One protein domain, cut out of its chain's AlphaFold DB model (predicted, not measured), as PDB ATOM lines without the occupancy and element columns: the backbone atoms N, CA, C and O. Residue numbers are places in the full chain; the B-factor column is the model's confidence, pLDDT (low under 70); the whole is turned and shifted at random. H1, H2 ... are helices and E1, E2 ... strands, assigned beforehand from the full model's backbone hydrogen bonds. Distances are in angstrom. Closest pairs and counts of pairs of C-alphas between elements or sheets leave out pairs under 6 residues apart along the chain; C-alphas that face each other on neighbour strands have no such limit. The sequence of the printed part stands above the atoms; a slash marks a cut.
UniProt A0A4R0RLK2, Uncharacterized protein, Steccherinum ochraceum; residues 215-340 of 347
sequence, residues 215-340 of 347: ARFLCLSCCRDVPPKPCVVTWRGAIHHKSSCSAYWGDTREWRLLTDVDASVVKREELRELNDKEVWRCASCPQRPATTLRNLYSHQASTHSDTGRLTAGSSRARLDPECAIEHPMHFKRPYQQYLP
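What this domain is: This is residues 215 to 340 of the 347 residues of an uncharacterized protein of Steccherinum ochraceum (UniProt A0A4R0RLK2). This has little regular structure: a small sheet between H1 and H2 on its opposite faces, and a second lobe of H3 with long loops, H2 reaching towards it. Named elements, E1, E2, H1, E3, H2, H3, hold 49 of 126 printed residues; the class is mixed, the sheet E2 E1 E3 antiparallel. The whole is compact, radius of gyration of the C-alphas 15.7 A, spans 44 by 30 by 23 A.

How they stand to each other: Look at E1, residues 216 to 219, a hairpin with E2, residues 231 to 234: N 217 and O 233 are 2.8 A apart, as are N 218 and O 256 of E3, residues 255 to 257. H1, residues 235 to 244, is on the sheet and runs along the strands, height over the sheet 8.8 A; the closest C-alphas of H1 and E1 are those of Trp 235 and Arg 216, 6.6 A apart. E2, H1, E3 form a split strand-helix-strand unit, E1 between its same-way strands, crossover right-handed. On the opposite face is H2, residues 260 to 276; C-alphas Arg 216 and Ala 263 are closest, 6.0 A. H3, residues 293 to 303, is apart from H2. H2 and H3 have every O i to N i+4 pair within hydrogen-bond range, H1 5 of 6.

Where its parts are: Find C-alpha 216, where E1 begins, at (-7.874, -15.372, 37.125); H2 runs 24.0 A from first to last C-alpha; H3 ends at C-alpha 303 at (-25.612, -3.636, 41.844).

The domain as a whole: The printed part has no cut; links E1 to E2 and H2 to H3 are long; residues 301 to 340 are among those under pLDDT 70.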
ATOM      1  N   ALA A 215     -10.772 -14.723  33.170       96.75
ATOM      2  CA  ALA A 215      -9.393 -14.861  33.622       96.75
ATOM      3  C   ALA A 215      -9.275 -14.798  35.157       96.75
ATOM      4  O   ALA A 215     -10.078 -14.169  35.859       96.75
ATOM      5  N   ARG A 216      -8.230 -15.438  35.700       97.12
ATOM      6  CA  ARG A 216      -7.874 -15.372  37.125       97.12
ATOM      7  C   ARG A 216      -6.484 -14.774  37.303       97.12
ATOM      8  O   ARG A 216      -5.539 -15.134  36.603       97.12
ATOM      9  N   PHE A 217      -6.361 -13.885  38.278       95.69
ATOM     10  CA  PHE A 217      -5.151 -13.122  38.554       95.69
ATOM     11  C   PHE A 217      -4.669 -13.397  39.966       95.69
ATOM     12  O   PHE A 217      -5.448 -13.350  40.916       95.69
ATOM     13  N   LEU A 218      -3.371 -13.644  40.107       94.31
ATOM     14  CA  LEU A 218      -2.698 -13.756  41.392       94.31
ATOM     15  C   LEU A 218      -2.108 -12.399  41.791       94.31
ATOM     16  O   LEU A 218      -1.298 -11.839  41.050       94.31
ATOM     17  N   CYS A 219      -2.462 -11.914  42.981       92.50
ATOM     18  CA  CYS A 219      -1.806 -10.768  43.607       92.50
ATOM     19  C   CYS A 219      -0.465 -11.202  44.210       92.50
ATOM     20  O   CYS A 219      -0.418 -11.934  45.206       92.50
ATOM     21  N   LEU A 220       0.634 -10.732  43.629       90.06
ATOM     22  CA  LEU A 220       1.993 -11.037  44.074       90.06
ATOM     23  C   LEU A 220       2.347 -10.365  45.406       90.06
ATOM     24  O   LEU A 220       3.252 -10.839  46.090       90.06
ATOM     25  N   SER A 221       1.631  -9.312  45.799       86.25
ATOM     26  CA  SER A 221       1.846  -8.629  47.082       86.25
ATOM     27  C   SER A 221       1.277  -9.400  48.256       86.25
ATOM     28  O   SER A 221       1.998  -9.637  49.218       86.25
ATOM     29  N   CYS A 222       0.053  -9.924  48.140       86.12
ATOM     30  CA  CYS A 222      -0.514 -10.802  49.171       86.12
ATOM     31  C   CYS A 222       0.276 -12.109  49.341       86.12
ATOM     32  O   CYS A 222       0.254 -12.741  50.395       86.12
ATOM     33  N   CYS A 223       1.024 -12.526  48.313       79.94
ATOM     34  CA  CYS A 223       1.918 -13.677  48.424       79.94
ATOM     35  C   CYS A 223       3.123 -13.424  49.347       79.94
ATOM     36  O   CYS A 223       3.753 -14.390  49.767       79.94
ATOM     37  N   ARG A 224       3.463 -12.160  49.639       80.06
ATOM     38  CA  ARG A 224       4.580 -11.784  50.521       80.06
ATOM     39  C   ARG A 224       4.164 -11.613  51.982       80.06
ATOM     40  O   ARG A 224       5.038 -11.426  52.824       80.06
ATOM     41  N   ASP A 225       2.865 -11.677  52.273       76.19
ATOM     42  CA  ASP A 225       2.358 -11.640  53.644       76.19
ATOM     43  C   ASP A 225       2.910 -12.830  54.451       76.19
ATOM     44  O   ASP A 225       3.304 -13.854  53.892       76.19
ATOM     45  N   VAL A 226       2.958 -12.709  55.780       75.06
ATOM     46  CA  VAL A 226       3.399 -13.791  56.674       75.06
ATOM     47  C   VAL A 226       2.252 -14.136  57.632       75.06
ATOM     48  O   VAL A 226       1.915 -13.309  58.480       75.06
ATOM     49  N   PRO A 227       1.643 -15.336  57.530       81.06
ATOM     50  CA  PRO A 227       1.935 -16.395  56.558       81.06
ATOM     51  C   PRO A 227       1.506 -16.019  55.124       81.06
ATOM     52  O   PRO A 227       0.533 -15.278  54.961       81.06
ATOM     53  N   PRO A 228       2.180 -16.555  54.085       76.94
ATOM     54  CA  PRO A 228       1.868 -16.238  52.695       76.94
ATOM     55  C   PRO A 228       0.449 -16.667  52.374       76.94
ATOM     56  O   PRO A 228       0.088 -17.843  52.481       76.94
ATOM     57  N   LYS A 229      -0.357 -15.689  51.966       81.81
ATOM     58  CA  LYS A 229      -1.758 -15.896  51.638       81.81
ATOM     59  C   LYS A 229      -2.015 -15.467  50.195       81.81
ATOM     60  O   LYS A 229      -2.404 -14.326  49.946       81.81
ATOM     61  N   PRO A 230      -1.799 -16.373  49.230       85.75
ATOM     62  CA  PRO A 230      -2.012 -16.071  47.825       85.75
ATOM     63  C   PRO A 230      -3.462 -15.642  47.601       85.75
ATOM     64  O   PRO A 230      -4.405 -16.341  47.968       85.75
ATOM     65  N   CYS A 231      -3.624 -14.455  47.025       90.50
ATOM     66  CA  CYS A 231      -4.925 -13.885  46.715       90.50
ATOM     67  C   CYS A 231      -5.150 -14.036  45.211       90.50
ATOM     68  O   CYS A 231      -4.494 -13.354  44.420       90.50
ATOM     69  N   VAL A 232      -6.034 -14.962  44.837       93.25
ATOM     70  CA  VAL A 232      -6.474 -15.157  43.455       93.25
ATOM     71  C   VAL A 232      -7.843 -14.517  43.282       93.25
ATOM     72  O   VAL A 232      -8.720 -14.702  44.119       93.25
ATOM     73  N   VAL A 233      -8.018 -13.739  42.219       93.25
ATOM     74  CA  VAL A 233      -9.234 -12.956  41.969       93.25
ATOM     75  C   VAL A 233      -9.587 -12.936  40.480       93.25
ATOM     76  O   VAL A 233      -8.740 -13.206  39.629       93.25
ATOM     77  N   THR A 234     -10.836 -12.602  40.154       95.56
ATOM     78  CA  THR A 234     -11.267 -12.253  38.787       95.56
ATOM     79  C   THR A 234     -10.662 -10.913  38.346       95.56
ATOM     80  O   THR A 234     -10.083 -10.197  39.167       95.56
ATOM     81  N   TRP A 235     -10.823 -10.520  37.078       96.38
ATOM     82  CA  TRP A 235     -10.309  -9.232  36.584       96.38
ATOM     83  C   TRP A 235     -10.926  -8.025  37.321       96.38
ATOM     84  O   TRP A 235     -10.201  -7.132  37.759       96.38
ATOM     85  N   ARG A 236     -12.246  -8.035  37.578       94.69
ATOM     86  CA  ARG A 236     -12.909  -7.024  38.427       94.69
ATOM     87  C   ARG A 236     -12.385  -7.068  39.855       94.69
ATOM     88  O   ARG A 236     -12.121  -6.034  40.467       94.69
ATOM     89  N   GLY A 237     -12.198  -8.281  40.373       92.44
ATOM     90  CA  GLY A 237     -11.619  -8.501  41.687       92.44
ATOM     91  C   GLY A 237     -10.221  -7.909  41.819       92.44
ATOM     92  O   GLY A 237      -9.922  -7.349  42.865       92.44
ATOM     93  N   ALA A 238      -9.395  -7.948  40.772       93.12
ATOM     94  CA  ALA A 238      -8.070  -7.332  40.774       93.12
ATOM     95  C   ALA A 238      -8.141  -5.805  40.949       93.12
ATOM     96  O   ALA A 238      -7.405  -5.225  41.749       93.12
ATOM     97  N   ILE A 239      -9.086  -5.159  40.265       92.75
ATOM     98  CA  ILE A 239      -9.279  -3.705  40.317       92.75
ATOM     99  C   ILE A 239      -9.775  -3.275  41.702       92.75
ATOM    100  O   ILE A 239      -9.165  -2.410  42.330       92.75
ATOM    101  N   HIS A 240     -10.795  -3.948  42.242       89.25
ATOM    102  CA  HIS A 240     -11.262  -3.702  43.611       89.25
ATOM    103  C   HIS A 240     -10.200  -4.025  44.665       89.25
ATOM    104  O   HIS A 240     -10.043  -3.295  45.646       89.25
ATOM    105  N   HIS A 241      -9.463  -5.122  44.474       87.62
ATOM    106  CA  HIS A 241      -8.454  -5.563  45.423       87.62
ATOM    107  C   HIS A 241      -7.387  -4.489  45.610       87.62
ATOM    108  O   HIS A 241      -7.010  -4.239  46.754       87.62
ATOM    109  N   LYS A 242      -6.967  -3.800  44.538       85.50
ATOM    110  CA  LYS A 242      -5.951  -2.745  44.639       85.50
ATOM    111  C   LYS A 242      -6.350  -1.626  45.608       85.50
ATOM    112  O   LYS A 242      -5.493  -1.175  46.357       85.50
ATOM    113  N   SER A 243      -7.627  -1.241  45.662       78.94
ATOM    114  CA  SER A 243      -8.116  -0.212  46.599       78.94
ATOM    115  C   SER A 243      -8.128  -0.669  48.064       78.94
ATOM    116  O   SER A 243      -8.045   0.152  48.977       78.94
ATOM    117  N   SER A 244      -8.229  -1.979  48.304       77.88
ATOM    118  CA  SER A 244      -8.298  -2.567  49.654       77.88
ATOM    119  C   SER A 244      -6.968  -3.133  50.163       77.88
ATOM    120  O   SER A 244      -6.789  -3.311  51.366       77.88
ATOM    121  N   CYS A 245      -6.025  -3.423  49.265       80.94
ATOM    122  CA  CYS A 245      -4.759  -4.048  49.610       80.94
ATOM    123  C   CYS A 245      -3.833  -3.020  50.266       80.94
ATOM    124  O   CYS A 245      -3.212  -2.195  49.598       80.94
ATOM    125  N   SER A 246      -3.740  -3.077  51.596       67.62
ATOM    126  CA  SER A 246      -2.921  -2.175  52.414       67.62
ATOM    127  C   SER A 246      -1.418  -2.318  52.183       67.62
ATOM    128  O   SER A 246      -0.665  -1.480  52.671       67.62
ATOM    129  N   ALA A 247      -0.985  -3.380  51.491       62.38
ATOM    130  CA  ALA A 247       0.414  -3.768  51.427       62.38
ATOM    131  C   ALA A 247       1.299  -2.692  50.782       62.38
ATOM    132  O   ALA A 247       2.315  -2.373  51.377       62.38
ATOM    133  N   TYR A 248       0.936  -2.066  49.652       55.41
ATOM    134  CA  TYR A 248       1.773  -1.021  49.037       55.41
ATOM    135  C   TYR A 248       0.984  -0.085  48.101       55.41
ATOM    136  O   TYR A 248       0.359  -0.509  47.125       55.41
ATOM    137  N   TRP A 249       1.110   1.224  48.342       60.16
ATOM    138  CA  TRP A 249       0.590   2.313  47.496       60.16
ATOM    139  C   TRP A 249       1.481   2.626  46.271       60.16
ATOM    140  O   TRP A 249       1.235   3.605  45.573       60.16
ATOM    141  N   GLY A 250       2.532   1.833  46.020       56.88
ATOM    142  CA  GLY A 250       3.649   2.235  45.154       56.88
ATOM    143  C   GLY A 250       3.634   1.746  43.702       56.88
ATOM    144  O   GLY A 250       4.059   2.496  42.831       56.88
ATOM    145  N   ASP A 251       3.161   0.529  43.404       65.56
ATOM    146  CA  ASP A 251       3.279  -0.021  42.041       65.56
ATOM    147  C   ASP A 251       2.019  -0.776  41.585       65.56
ATOM    148  O   ASP A 251       1.338  -1.441  42.365       65.56
ATOM    149  N   THR A 252       1.677  -0.634  40.306       63.16
ATOM    150  CA  THR A 252       0.539  -1.292  39.632       63.16
ATOM    151  C   THR A 252       0.897  -2.691  39.114       63.16
ATOM    152  O   THR A 252       0.007  -3.453  38.744       63.16
ATOM    153  N   ARG A 253       2.187  -3.061  39.139       61.81
ATOM    154  CA  ARG A 253       2.764  -4.254  38.491       61.81
ATOM    155  C   ARG A 253       2.816  -5.511  39.362       61.81
ATOM    156  O   ARG A 253       3.790  -6.259  39.347       61.81
ATOM    157  N   GLU A 254       1.770  -5.760  40.136       81.00
ATOM    158  CA  GLU A 254       1.762  -6.844  41.132       81.00
ATOM    159  C   GLU A 254       0.775  -7.963  40.786       81.00
ATOM    160  O   GLU A 254       0.440  -8.787  41.636       81.00
ATOM    161  N   TRP A 255       0.326  -8.012  39.533       92.81
ATOM    162  CA  TRP A 255      -0.602  -9.020  39.038       92.81
ATOM    163  C   TRP A 255       0.104 -10.015  38.130       92.81
ATOM    164  O   TRP A 255       0.885  -9.643  37.259       92.81
ATOM    165  N   ARG A 256      -0.213 -11.294  38.317       94.88
ATOM    166  CA  ARG A 256       0.171 -12.372  37.407       94.88
ATOM    167  C   ARG A 256      -1.087 -13.050  36.887       94.88
ATOM    168  O   ARG A 256      -1.877 -13.540  37.693       94.88
ATOM    169  N   LEU A 257      -1.245 -13.106  35.567       96.88
ATOM    170  CA  LEU A 257      -2.260 -13.948  34.938       96.88
ATOM    171  C   LEU A 257      -1.933 -15.420  35.224       96.88
ATOM    172  O   LEU A 257      -0.787 -15.846  35.064       96.88
ATOM    173  N   LEU A 258      -2.911 -16.176  35.718       96.88
ATOM    174  CA  LEU A 258      -2.744 -17.611  35.935       96.88
ATOM    175  C   LEU A 258      -2.757 -18.362  34.604       96.88
ATOM    176  O   LEU A 258      -3.420 -17.950  33.657       96.88
ATOM    177  N   THR A 259      -2.026 -19.475  34.555       96.50
ATOM    178  CA  THR A 259      -2.109 -20.411  33.430       96.50
ATOM    179  C   THR A 259      -3.487 -21.070  33.399       96.50
ATOM    180  O   THR A 259      -4.140 -21.163  34.440       96.50
ATOM    181  N   ASP A 260      -3.912 -21.596  32.250       96.06
ATOM    182  CA  ASP A 260      -5.196 -22.308  32.141       96.06
ATOM    183  C   ASP A 260      -5.287 -23.489  33.116       96.06
ATOM    184  O   ASP A 260      -6.332 -23.739  33.719       96.06
ATOM    185  N   VAL A 261      -4.159 -24.176  33.338       96.50
ATOM    186  CA  VAL A 261      -4.059 -25.279  34.299       96.50
ATOM    187  C   VAL A 261      -4.345 -24.779  35.715       96.50
ATOM    188  O   VAL A 261      -5.246 -25.303  36.371       96.50
ATOM    189  N   ASP A 262      -3.653 -23.735  36.171       95.75
ATOM    190  CA  ASP A 262      -3.860 -23.172  37.510       95.75
ATOM    191  C   ASP A 262      -5.263 -22.567  37.667       95.75
ATOM    192  O   ASP A 262      -5.932 -22.772  38.684       95.75
ATOM    193  N   ALA A 263      -5.741 -21.849  36.649       95.38
ATOM    194  CA  ALA A 263      -7.070 -21.256  36.634       95.38
ATOM    195  C   ALA A 263      -8.160 -22.334  36.729       95.38
ATOM    196  O   ALA A 263      -9.125 -22.150  37.468       95.38
ATOM    197  N   SER A 264      -7.996 -23.485  36.067       94.50
ATOM    198  CA  SER A 264      -8.942 -24.604  36.166       94.50
ATOM    199  C   SER A 264      -9.004 -25.206  37.577       94.50
ATOM    200  O   SER A 264     -10.080 -25.575  38.049       94.50
ATOM    201  N   VAL A 265      -7.872 -25.269  38.291       94.94
ATOM    202  CA  VAL A 265      -7.829 -25.709  39.695       94.94
ATOM    203  C   VAL A 265      -8.607 -24.728  40.564       94.94
ATOM    204  O   VAL A 265      -9.482 -25.153  41.317       94.94
ATOM    205  N   VAL A 266      -8.342 -23.428  40.406       93.44
ATOM    206  CA  VAL A 266      -9.049 -22.364  41.125       93.44
ATOM    207  C   VAL A 266     -10.552 -22.444  40.869       93.44
ATOM    208  O   VAL A 266     -11.306 -22.537  41.829       93.44
ATOM    209  N   LYS A 267     -10.996 -22.502  39.608       93.12
ATOM    210  CA  LYS A 267     -12.424 -22.559  39.245       93.12
ATOM    211  C   LYS A 267     -13.136 -23.798  39.802       93.12
ATOM    212  O   LYS A 267     -14.271 -23.699  40.257       93.12
ATOM    213  N   ARG A 268     -12.476 -24.965  39.834       92.88
ATOM    214  CA  ARG A 268     -13.041 -26.173  40.469       92.88
ATOM    215  C   ARG A 268     -13.221 -26.005  41.971       92.88
ATOM    216  O   ARG A 268     -14.257 -26.395  42.501       92.88
ATOM    217  N   GLU A 269     -12.238 -25.423  42.652       90.25
ATOM    218  CA  GLU A 269     -12.379 -25.106  44.073       90.25
ATOM    219  C   GLU A 269     -13.438 -24.016  44.291       90.25
ATOM    220  O   GLU A 269     -14.177 -24.083  45.271       90.25
ATOM    221  N   GLU A 270     -13.586 -23.065  43.357       87.19
ATOM    222  CA  GLU A 270     -14.653 -22.068  43.417       87.19
ATOM    223  C   GLU A 270     -16.041 -22.724  43.377       87.19
ATOM    224  O   GLU A 270     -16.900 -22.447  44.218       87.19
ATOM    225  N   LEU A 271     -16.234 -23.653  42.441       85.81
ATOM    226  CA  LEU A 271     -17.466 -24.421  42.306       85.81
ATOM    227  C   LEU A 271     -17.715 -25.334  43.512       85.81
ATOM    228  O   LEU A 271     -18.842 -25.446  43.991       85.81
ATOM    229  N   ARG A 272     -16.666 -25.966  44.045       85.75
ATOM    230  CA  ARG A 272     -16.768 -26.796  45.249       85.75
ATOM    231  C   ARG A 272     -17.211 -25.975  46.455       85.75
ATOM    232  O   ARG A 272     -18.123 -26.389  47.160       85.75
ATOM    233  N   GLU A 273     -16.604 -24.813  46.688       81.19
ATOM    234  CA  GLU A 273     -17.015 -23.934  47.785       81.19
ATOM    235  C   GLU A 273     -18.458 -23.449  47.632       81.19
ATOM    236  O   GLU A 273     -19.132 -23.252  48.643       81.19
ATOM    237  N   LEU A 274     -18.927 -23.240  46.398       76.56
ATOM    238  CA  LEU A 274     -20.328 -22.934  46.122       76.56
ATOM    239  C   LEU A 274     -21.232 -24.118  46.471       76.56
ATOM    240  O   LEU A 274     -22.222 -23.919  47.157       76.56
ATOM    241  N   ASN A 275     -20.870 -25.339  46.077       76.88
ATOM    242  CA  ASN A 275     -21.647 -26.545  46.384       76.88
ATOM    243  C   ASN A 275     -21.688 -26.870  47.886       76.88
ATOM    244  O   ASN A 275     -22.705 -27.344  48.389       76.88
ATOM    245  N   ASP A 276     -20.594 -26.603  48.600       77.88
ATOM    246  CA  ASP A 276     -20.470 -26.860  50.037       77.88
ATOM    247  C   ASP A 276     -21.190 -25.792  50.888       77.88
ATOM    248  O   ASP A 276     -21.390 -25.981  52.092       77.88
ATOM    249  N   LYS A 277     -21.574 -24.655  50.295       74.75
ATOM    250  CA  LYS A 277     -22.236 -23.541  50.984       74.75
ATOM    251  C   LYS A 277     -23.687 -23.424  50.537       74.75
ATOM    252  O   LYS A 277     -24.062 -23.777  49.426       74.75
ATOM    253  N   GLU A 278     -24.528 -22.870  51.405       77.12
ATOM    254  CA  GLU A 278     -25.839 -22.403  50.962       77.12
ATOM    255  C   GLU A 278     -25.630 -21.359  49.860       77.12
ATOM    256  O   GLU A 278     -24.942 -20.352  50.068       77.12
ATOM    257  N   VAL A 279     -26.189 -21.639  48.685       76.31
ATOM    258  CA  VAL A 279     -26.180 -20.731  47.542       76.31
ATOM    259  C   VAL A 279     -27.453 -19.908  47.501       76.31
ATOM    260  O   VAL A 279     -28.560 -20.376  47.775       76.31
ATOM    261  N   TRP A 280     -27.259 -18.650  47.155       80.00
ATOM    262  CA  TRP A 280     -28.249 -17.601  47.206       80.00
ATOM    263  C   TRP A 280     -28.349 -16.953  45.833       80.00
ATOM    264  O   TRP A 280     -27.341 -16.783  45.146       80.00
ATOM    265  N   ARG A 281     -29.561 -16.570  45.434       80.38
ATOM    266  CA  ARG A 281     -29.779 -15.673  44.296       80.38
ATOM    267  C   ARG A 281     -30.279 -14.335  44.795       80.38
ATOM    268  O   ARG A 281     -31.000 -14.266  45.792       80.38
ATOM    269  N   CYS A 282     -29.898 -13.284  44.084       80.94
ATOM    270  CA  CYS A 282     -30.528 -11.999  44.292       80.94
ATOM    271  C   CYS A 282     -31.946 -12.056  43.730       80.94
ATOM    272  O   CYS A 282     -32.129 -12.382  42.560       80.94
ATOM    273  N   ALA A 283     -32.935 -11.730  44.558       73.06
ATOM    274  CA  ALA A 283     -34.329 -11.676  44.132       73.06
ATOM    275  C   ALA A 283     -34.549 -10.632  43.022       73.06
ATOM    276  O   ALA A 283     -35.385 -10.827  42.148       73.06
ATOM    277  N   SER A 284     -33.758  -9.557  43.041       68.19
ATOM    278  CA  SER A 284     -33.831  -8.449  42.083       68.19
ATOM    279  C   SER A 284     -33.120  -8.732  40.753       68.19
ATOM    280  O   SER A 284     -33.316  -7.991  39.798       68.19
ATOM    281  N   CYS A 285     -32.310  -9.795  40.669       75.25
ATOM    282  CA  CYS A 285     -31.613 -10.212  39.447       75.25
ATOM    283  C   CYS A 285     -31.868 -11.700  39.165       75.25
ATOM    284  O   CYS A 285     -30.954 -12.515  39.323       75.25
ATOM    285  N   PRO A 286     -33.085 -12.082  38.737       68.00
ATOM    286  CA  PRO A 286     -33.448 -13.486  38.536       68.00
ATOM    287  C   PRO A 286     -32.591 -14.192  37.474       68.00
ATOM    288  O   PRO A 286     -32.406 -15.406  37.553       68.00
ATOM    289  N   GLN A 287     -32.028 -13.430  36.530       71.62
ATOM    290  CA  GLN A 287     -31.145 -13.936  35.476       71.62
ATOM    291  C   GLN A 287     -29.718 -14.229  35.956       71.62
ATOM    292  O   GLN A 287     -28.960 -14.888  35.247       71.62
ATOM    293  N   ARG A 288     -29.319 -13.767  37.153       71.12
ATOM    294  CA  ARG A 288     -27.979 -14.061  37.664       71.12
ATOM    295  C   ARG A 288     -27.901 -15.454  38.276       71.12
ATOM    296  O   ARG A 288     -28.840 -15.918  38.936       71.12
ATOM    297  N   PRO A 289     -26.747 -16.113  38.132       72.00
ATOM    298  CA  PRO A 289     -26.562 -17.420  38.717       72.00
ATOM    299  C   PRO A 289     -26.465 -17.377  40.241       72.00
ATOM    300  O   PRO A 289     -26.117 -16.365  40.854       72.00
ATOM    301  N   ALA A 290     -26.783 -18.513  40.866       76.00
ATOM    302  CA  ALA A 290     -26.679 -18.655  42.311       76.00
ATOM    303  C   ALA A 290     -25.222 -18.498  42.770       76.00
ATOM    304  O   ALA A 290     -24.284 -18.928  42.099       76.00
ATOM    305  N   THR A 291     -25.026 -17.873  43.926       76.31
ATOM    306  CA  THR A 291     -23.704 -17.512  44.440       76.31
ATOM    307  C   THR A 291     -23.620 -17.708  45.954       76.31
ATOM    308  O   THR A 291     -24.621 -17.981  46.608       76.31
ATOM    309  N   THR A 292     -22.434 -17.604  46.556       77.06
ATOM    310  CA  THR A 292     -22.318 -17.695  48.026       77.06
ATOM    311  C   THR A 292     -23.000 -16.500  48.698       77.06
ATOM    312  O   THR A 292     -23.051 -15.422  48.115       77.06
ATOM    313  N   LEU A 293     -23.434 -16.629  49.957       74.38
ATOM    314  CA  LEU A 293     -24.025 -15.504  50.704       74.38
ATOM    315  C   LEU A 293     -23.129 -14.250  50.696       74.38
ATOM    316  O   LEU A 293     -23.599 -13.135  50.502       74.38
ATOM    317  N   ARG A 294     -21.810 -14.433  50.837       73.44
ATOM    318  CA  ARG A 294     -20.833 -13.336  50.760       73.44
ATOM    319  C   ARG A 294     -20.861 -12.638  49.401       73.44
ATOM    320  O   ARG A 294     -20.771 -11.416  49.341       73.44
ATOM    321  N   ASN A 295     -20.943 -13.406  48.322       71.06
ATOM    322  CA  ASN A 295     -20.994 -12.857  46.974       71.06
ATOM    323  C   ASN A 295     -22.354 -12.237  46.672       71.06
ATOM    324  O   ASN A 295     -22.386 -11.236  45.968       71.06
ATOM    325  N   LEU A 296     -23.442 -12.773  47.234       77.81
ATOM    326  CA  LEU A 296     -24.748 -12.134  47.177       77.81
ATOM    327  C   LEU A 296     -24.672 -10.756  47.836       77.81
ATOM    328  O   LEU A 296     -25.087  -9.795  47.211       77.81
ATOM    329  N   TYR A 297     -24.065 -10.635  49.022       69.94
ATOM    330  CA  TYR A 297     -23.866  -9.331  49.660       69.94
ATOM    331  C   TYR A 297     -22.983  -8.392  48.837       69.94
ATOM    332  O   TYR A 297     -23.290  -7.211  48.737       69.94
ATOM    333  N   SER A 298     -21.897  -8.890  48.235       66.12
ATOM    334  CA  SER A 298     -21.049  -8.069  47.359       66.12
ATOM    335  C   SER A 298     -21.805  -7.582  46.123       66.12
ATOM    336  O   SER A 298     -21.700  -6.409  45.791       66.12
ATOM    337  N   HIS A 299     -22.567  -8.465  45.469       75.75
ATOM    338  CA  HIS A 299     -23.408  -8.136  44.321       75.75
ATOM    339  C   HIS A 299     -24.519  -7.168  44.708       75.75
ATOM    340  O   HIS A 299     -24.687  -6.160  44.037       75.75
ATOM    341  N   GLN A 300     -25.233  -7.435  45.804       71.94
ATOM    342  CA  GLN A 300     -26.224  -6.517  46.342       71.94
ATOM    343  C   GLN A 300     -25.578  -5.167  46.591       71.94
ATOM    344  O   GLN A 300     -26.043  -4.213  46.018       71.94
ATOM    345  N   ALA A 301     -24.440  -5.075  47.273       58.00
ATOM    346  CA  ALA A 301     -23.776  -3.793  47.499       58.00
ATOM    347  C   ALA A 301     -23.246  -3.103  46.222       58.00
ATOM    348  O   ALA A 301     -23.060  -1.889  46.232       58.00
ATOM    349  N   SER A 302     -22.927  -3.847  45.155       54.81
ATOM    350  CA  SER A 302     -22.381  -3.283  43.911       54.81
ATOM    351  C   SER A 302     -23.427  -2.979  42.843       54.81
ATOM    352  O   SER A 302     -23.132  -2.218  41.933       54.81
ATOM    353  N   THR A 303     -24.584  -3.632  42.903       57.56
ATOM    354  CA  THR A 303     -25.612  -3.636  41.844       57.56
ATOM    355  C   THR A 303     -26.984  -3.234  42.386       57.56
ATOM    356  O   THR A 303     -27.917  -2.924  41.661       57.56
ATOM    357  N   HIS A 304     -27.160  -3.254  43.701       66.56
ATOM    358  CA  HIS A 304     -28.397  -2.865  44.347       66.56
ATOM    359  C   HIS A 304     -28.090  -1.824  45.418       66.56
ATOM    360  O   HIS A 304     -27.105  -1.859  46.145       66.56
ATOM    361  N   SER A 305     -28.954  -0.838  45.532       52.28
ATOM    362  CA  SER A 305     -28.825   0.190  46.556       52.28
ATOM    363  C   SER A 305     -29.112  -0.298  47.978       52.28
ATOM    364  O   SER A 305     -29.028   0.489  48.912       52.28
ATOM    365  N   ASP A 306     -29.538  -1.552  48.141       50.88
ATOM    366  CA  ASP A 306     -30.142  -2.031  49.378       50.88
ATOM    367  C   ASP A 306     -29.062  -2.522  50.351       50.88
ATOM    368  O   ASP A 306     -28.417  -3.560  50.147       50.88
ATOM    369  N   THR A 307     -28.828  -1.748  51.412       45.41
ATOM    370  CA  THR A 307     -27.824  -2.022  52.437       45.41
ATOM    371  C   THR A 307     -28.271  -3.148  53.369       45.41
ATOM    372  O   THR A 307     -28.675  -2.978  54.514       45.41
ATOM    373  N   GLY A 308     -28.153  -4.379  52.872       40.34
ATOM    374  CA  GLY A 308     -27.941  -5.553  53.718       40.34
ATOM    375  C   GLY A 308     -29.168  -6.158  54.403       40.34
ATOM    376  O   GLY A 308     -29.001  -7.126  55.150       40.34
ATOM    377  N   ARG A 309     -30.396  -5.694  54.138       44.03
ATOM    378  CA  ARG A 309     -31.583  -6.499  54.463       44.03
ATOM    379  C   ARG A 309     -31.790  -7.529  53.362       44.03
ATOM    380  O   ARG A 309     -32.103  -7.184  52.230       44.03
ATOM    381  N   LEU A 310     -31.634  -8.811  53.704       44.75
ATOM    382  CA  LEU A 310     -32.205  -9.890  52.902       44.75
ATOM    383  C   LEU A 310     -33.709  -9.609  52.823       44.75
ATOM    384  O   LEU A 310     -34.438  -9.842  53.787       44.75
ATOM    385  N   THR A 311     -34.165  -9.026  51.717       43.25
ATOM    386  CA  THR A 311     -35.593  -8.882  51.464       43.25
ATOM    387  C   THR A 311     -36.206 -10.279  51.472       43.25
ATOM    388  O   THR A 311     -35.577 -11.258  51.040       43.25
ATOM    389  N   ALA A 312     -37.419 -10.385  52.021       39.38
ATOM    390  CA  ALA A 312     -38.229 -11.592  51.951       39.38
ATOM    391  C   ALA A 312     -38.467 -11.914  50.465       39.38
ATOM    392  O   ALA A 312     -39.346 -11.344  49.832       39.38
ATOM    393  N   GLY A 313     -37.596 -12.733  49.878       45.38
ATOM    394  CA  GLY A 313     -37.519 -12.925  48.428       45.38
ATOM    395  C   GLY A 313     -36.190 -13.508  47.952       45.38
ATOM    396  O   GLY A 313     -36.150 -14.167  46.918       45.38
ATOM    397  N   SER A 314     -35.101 -13.347  48.713       47.03
ATOM    398  CA  SER A 314     -33.860 -14.093  48.454       47.03
ATOM    399  C   SER A 314     -34.083 -15.583  48.748       47.03
ATOM    400  O   SER A 314     -34.064 -16.037  49.891       47.03
ATOM    401  N   SER A 315     -34.379 -16.356  47.701       48.56
ATOM    402  CA  SER A 315     -34.713 -17.773  47.823       48.56
ATOM    403  C   SER A 315     -33.456 -18.638  47.863       48.56
ATOM    404  O   SER A 315     -32.581 -18.540  46.998       48.56
ATOM    405  N   ARG A 316     -33.412 -19.545  48.837       50.50
ATOM    406  CA  ARG A 316     -32.448 -20.644  48.904       50.50
ATOM    407  C   ARG A 316     -32.664 -21.566  47.701       50.50
ATOM    408  O   ARG A 316     -33.727 -22.167  47.577       50.50
ATOM    409  N   ALA A 317     -31.672 -21.686  46.826       50.91
ATOM    410  CA  ALA A 317     -31.739 -22.578  45.669       50.91
ATOM    411  C   ALA A 317     -30.834 -23.800  45.888       50.91
ATOM    412  O   ALA A 317     -29.780 -23.683  46.507       50.91
ATOM    413  N   ARG A 318     -31.212 -24.980  45.380       41.59
ATOM    414  CA  ARG A 318     -30.235 -26.052  45.109       41.59
ATOM    415  C   ARG A 318     -29.630 -25.782  43.732       41.59
ATOM    416  O   ARG A 318     -30.365 -25.409  42.820       41.59
ATOM    417  N   LEU A 319     -28.311 -25.898  43.610       38.91
ATOM    418  CA  LEU A 319     -27.601 -25.656  42.354       38.91
ATOM    419  C   LEU A 319     -27.892 -26.754  41.325       38.91
ATOM    420  O   LEU A 319     -27.867 -27.938  41.656       38.91
ATOM    421  N   ASP A 320     -28.086 -26.316  40.083       36.47
ATOM    422  CA  ASP A 320     -27.783 -27.082  38.877       36.47
ATOM    423  C   ASP A 320     -26.330 -26.722  38.473       36.47
ATOM    424  O   ASP A 320     -26.012 -25.525  38.440       36.47
ATOM    425  N   PRO A 321     -25.415 -27.694  38.282       35.56
ATOM    426  CA  PRO A 321     -23.978 -27.450  38.113       35.56
ATOM    427  C   PRO A 321     -23.551 -26.528  36.956       35.56
ATOM    428  O   PRO A 321     -22.400 -26.097  36.952       35.56
ATOM    429  N   GLU A 322     -24.425 -26.194  36.006       34.00
ATOM    430  CA  GLU A 322     -24.046 -25.460  34.786       34.00
ATOM    431  C   GLU A 322     -24.096 -23.919  34.887       34.00
ATOM    432  O   GLU A 322     -23.661 -23.248  33.956       34.00
ATOM    433  N   CYS A 323     -24.567 -23.321  35.993       31.66
ATOM    434  CA  CYS A 323     -24.851 -21.873  36.008       31.66
ATOM    435  C   CYS A 323     -23.848 -20.928  36.707       31.66
ATOM    436  O   CYS A 323     -23.912 -19.741  36.430       31.66
ATOM    437  N   ALA A 324     -22.941 -21.322  37.605       37.78
ATOM    438  CA  ALA A 324     -22.153 -20.333  38.381       37.78
ATOM    439  C   ALA A 324     -20.908 -19.815  37.615       37.78
ATOM    440  O   ALA A 324     -20.172 -20.628  37.073       37.78
ATOM    441  N   ILE A 325     -20.601 -18.503  37.561       42.22
ATOM    442  CA  ILE A 325     -19.597 -17.804  38.411       42.22
ATOM    443  C   ILE A 325     -19.422 -16.342  37.913       42.22
ATOM    444  O   ILE A 325     -19.232 -16.151  36.721       42.22
ATOM    445  N   GLU A 326     -19.353 -15.328  38.802       37.72
ATOM    446  CA  GLU A 326     -18.891 -13.958  38.433       37.72
ATOM    447  C   GLU A 326     -18.075 -13.178  39.510       37.72
ATOM    448  O   GLU A 326     -17.675 -12.033  39.275       37.72
ATOM    449  N   HIS A 327     -17.755 -13.731  40.696       42.09
ATOM    450  CA  HIS A 327     -17.123 -12.938  41.777       42.09
ATOM    451  C   HIS A 327     -15.892 -13.578  42.452       42.09
ATOM    452  O   HIS A 327     -15.857 -14.792  42.647       42.09
ATOM    453  N   PRO A 328     -14.888 -12.759  42.847       41.94
ATOM    454  CA  PRO A 328     -13.596 -13.225  43.354       41.94
ATOM    455  C   PRO A 328     -13.711 -13.872  44.736       41.94
ATOM    456  O   PRO A 328     -14.253 -13.282  45.673       41.94
ATOM    457  N   MET A 329     -13.123 -15.059  44.896       43.75
ATOM    458  CA  MET A 329     -13.037 -15.730  46.190       43.75
ATOM    459  C   MET A 329     -11.645 -15.626  46.801       43.75
ATOM    460  O   MET A 329     -10.628 -15.928  46.190       43.75
ATOM    461  N   HIS A 330     -11.601 -15.214  48.067       45.78
ATOM    462  CA  HIS A 330     -10.365 -15.236  48.839       45.78
ATOM    463  C   HIS A 330     -10.106 -16.649  49.350       45.78
ATOM    464  O   HIS A 330     -10.614 -17.028  50.409       45.78
ATOM    465  N   PHE A 331      -9.266 -17.396  48.643       48.34
ATOM    466  CA  PHE A 331      -8.781 -18.677  49.135       48.34
ATOM    467  C   PHE A 331      -7.968 -18.470  50.421       48.34
ATOM    468  O   PHE A 331      -6.962 -17.764  50.460       48.34
ATOM    469  N   LYS A 332      -8.451 -19.050  51.527       41.38
ATOM    470  CA  LYS A 332      -7.748 -19.080  52.824       41.38
ATOM    471  C   LYS A 332      -6.915 -20.354  53.019       41.38
ATOM    472  O   LYS A 332      -6.257 -20.473  54.047       41.38
ATOM    473  N   ARG A 333      -6.940 -21.300  52.075       42.97
ATOM    474  CA  ARG A 333      -6.120 -22.520  52.136       42.97
ATOM    475  C   ARG A 333      -4.738 -22.269  51.522       42.97
ATOM    476  O   ARG A 333      -4.635 -21.461  50.599       42.97
ATOM    477  N   PRO A 334      -3.674 -22.929  52.009       39.69
ATOM    478  CA  PRO A 334      -2.336 -22.720  51.483       39.69
ATOM    479  C   PRO A 334      -2.258 -23.261  50.050       39.69
ATOM    480  O   PRO A 334      -2.070 -24.452  49.828       39.69
ATOM    481  N   TYR A 335      -2.325 -22.363  49.066       41.16
ATOM    482  CA  TYR A 335      -1.987 -22.626  47.656       41.16
ATOM    483  C   TYR A 335      -0.497 -23.005  47.474       41.16
ATOM    484  O   TYR A 335      -0.029 -23.216  46.360       41.16
ATOM    485  N   GLN A 336       0.271 -23.106  48.567       48.97
ATOM    486  CA  GLN A 336       1.681 -23.501  48.581       48.97
ATOM    487  C   GLN A 336       1.937 -24.874  47.943       48.97
ATOM    488  O   GLN A 336       3.053 -25.124  47.509       48.97
ATOM    489  N   GLN A 337       0.927 -25.745  47.851       43.62
ATOM    490  CA  GLN A 337       1.077 -27.084  47.269       43.62
ATOM    491  C   GLN A 337       1.108 -27.091  45.730       43.62
ATOM    492  O   GLN A 337       1.506 -28.095  45.147       43.62
ATOM    493  N   TYR A 338       0.726 -25.986  45.077       45.16
ATOM    494  CA  TYR A 338       0.591 -25.904  43.614       45.16
ATOM    495  C   TYR A 338       1.455 -24.812  42.975       45.16
ATOM    496  O   TYR A 338       1.376 -24.588  41.771       45.16
ATOM    497  N   LEU A 339       2.293 -24.115  43.748       44.47
ATOM    498  CA  LEU A 339       3.246 -23.182  43.156       44.47
ATOM    499  C   LEU A 339       4.386 -23.977  42.499       44.47
ATOM    500  O   LEU A 339       5.017 -24.784  43.187       44.47
ATOM    501  N   PRO A 340       4.712 -23.740  41.212       39.78
ATOM    502  CA  PRO A 340       5.995 -24.181  40.685       39.78
ATOM    503  C   PRO A 340       7.093 -23.601  41.584       39.78
ATOM    504  O   PRO A 340       7.024 -22.429  41.973       39.78
TER     505      PRO A 340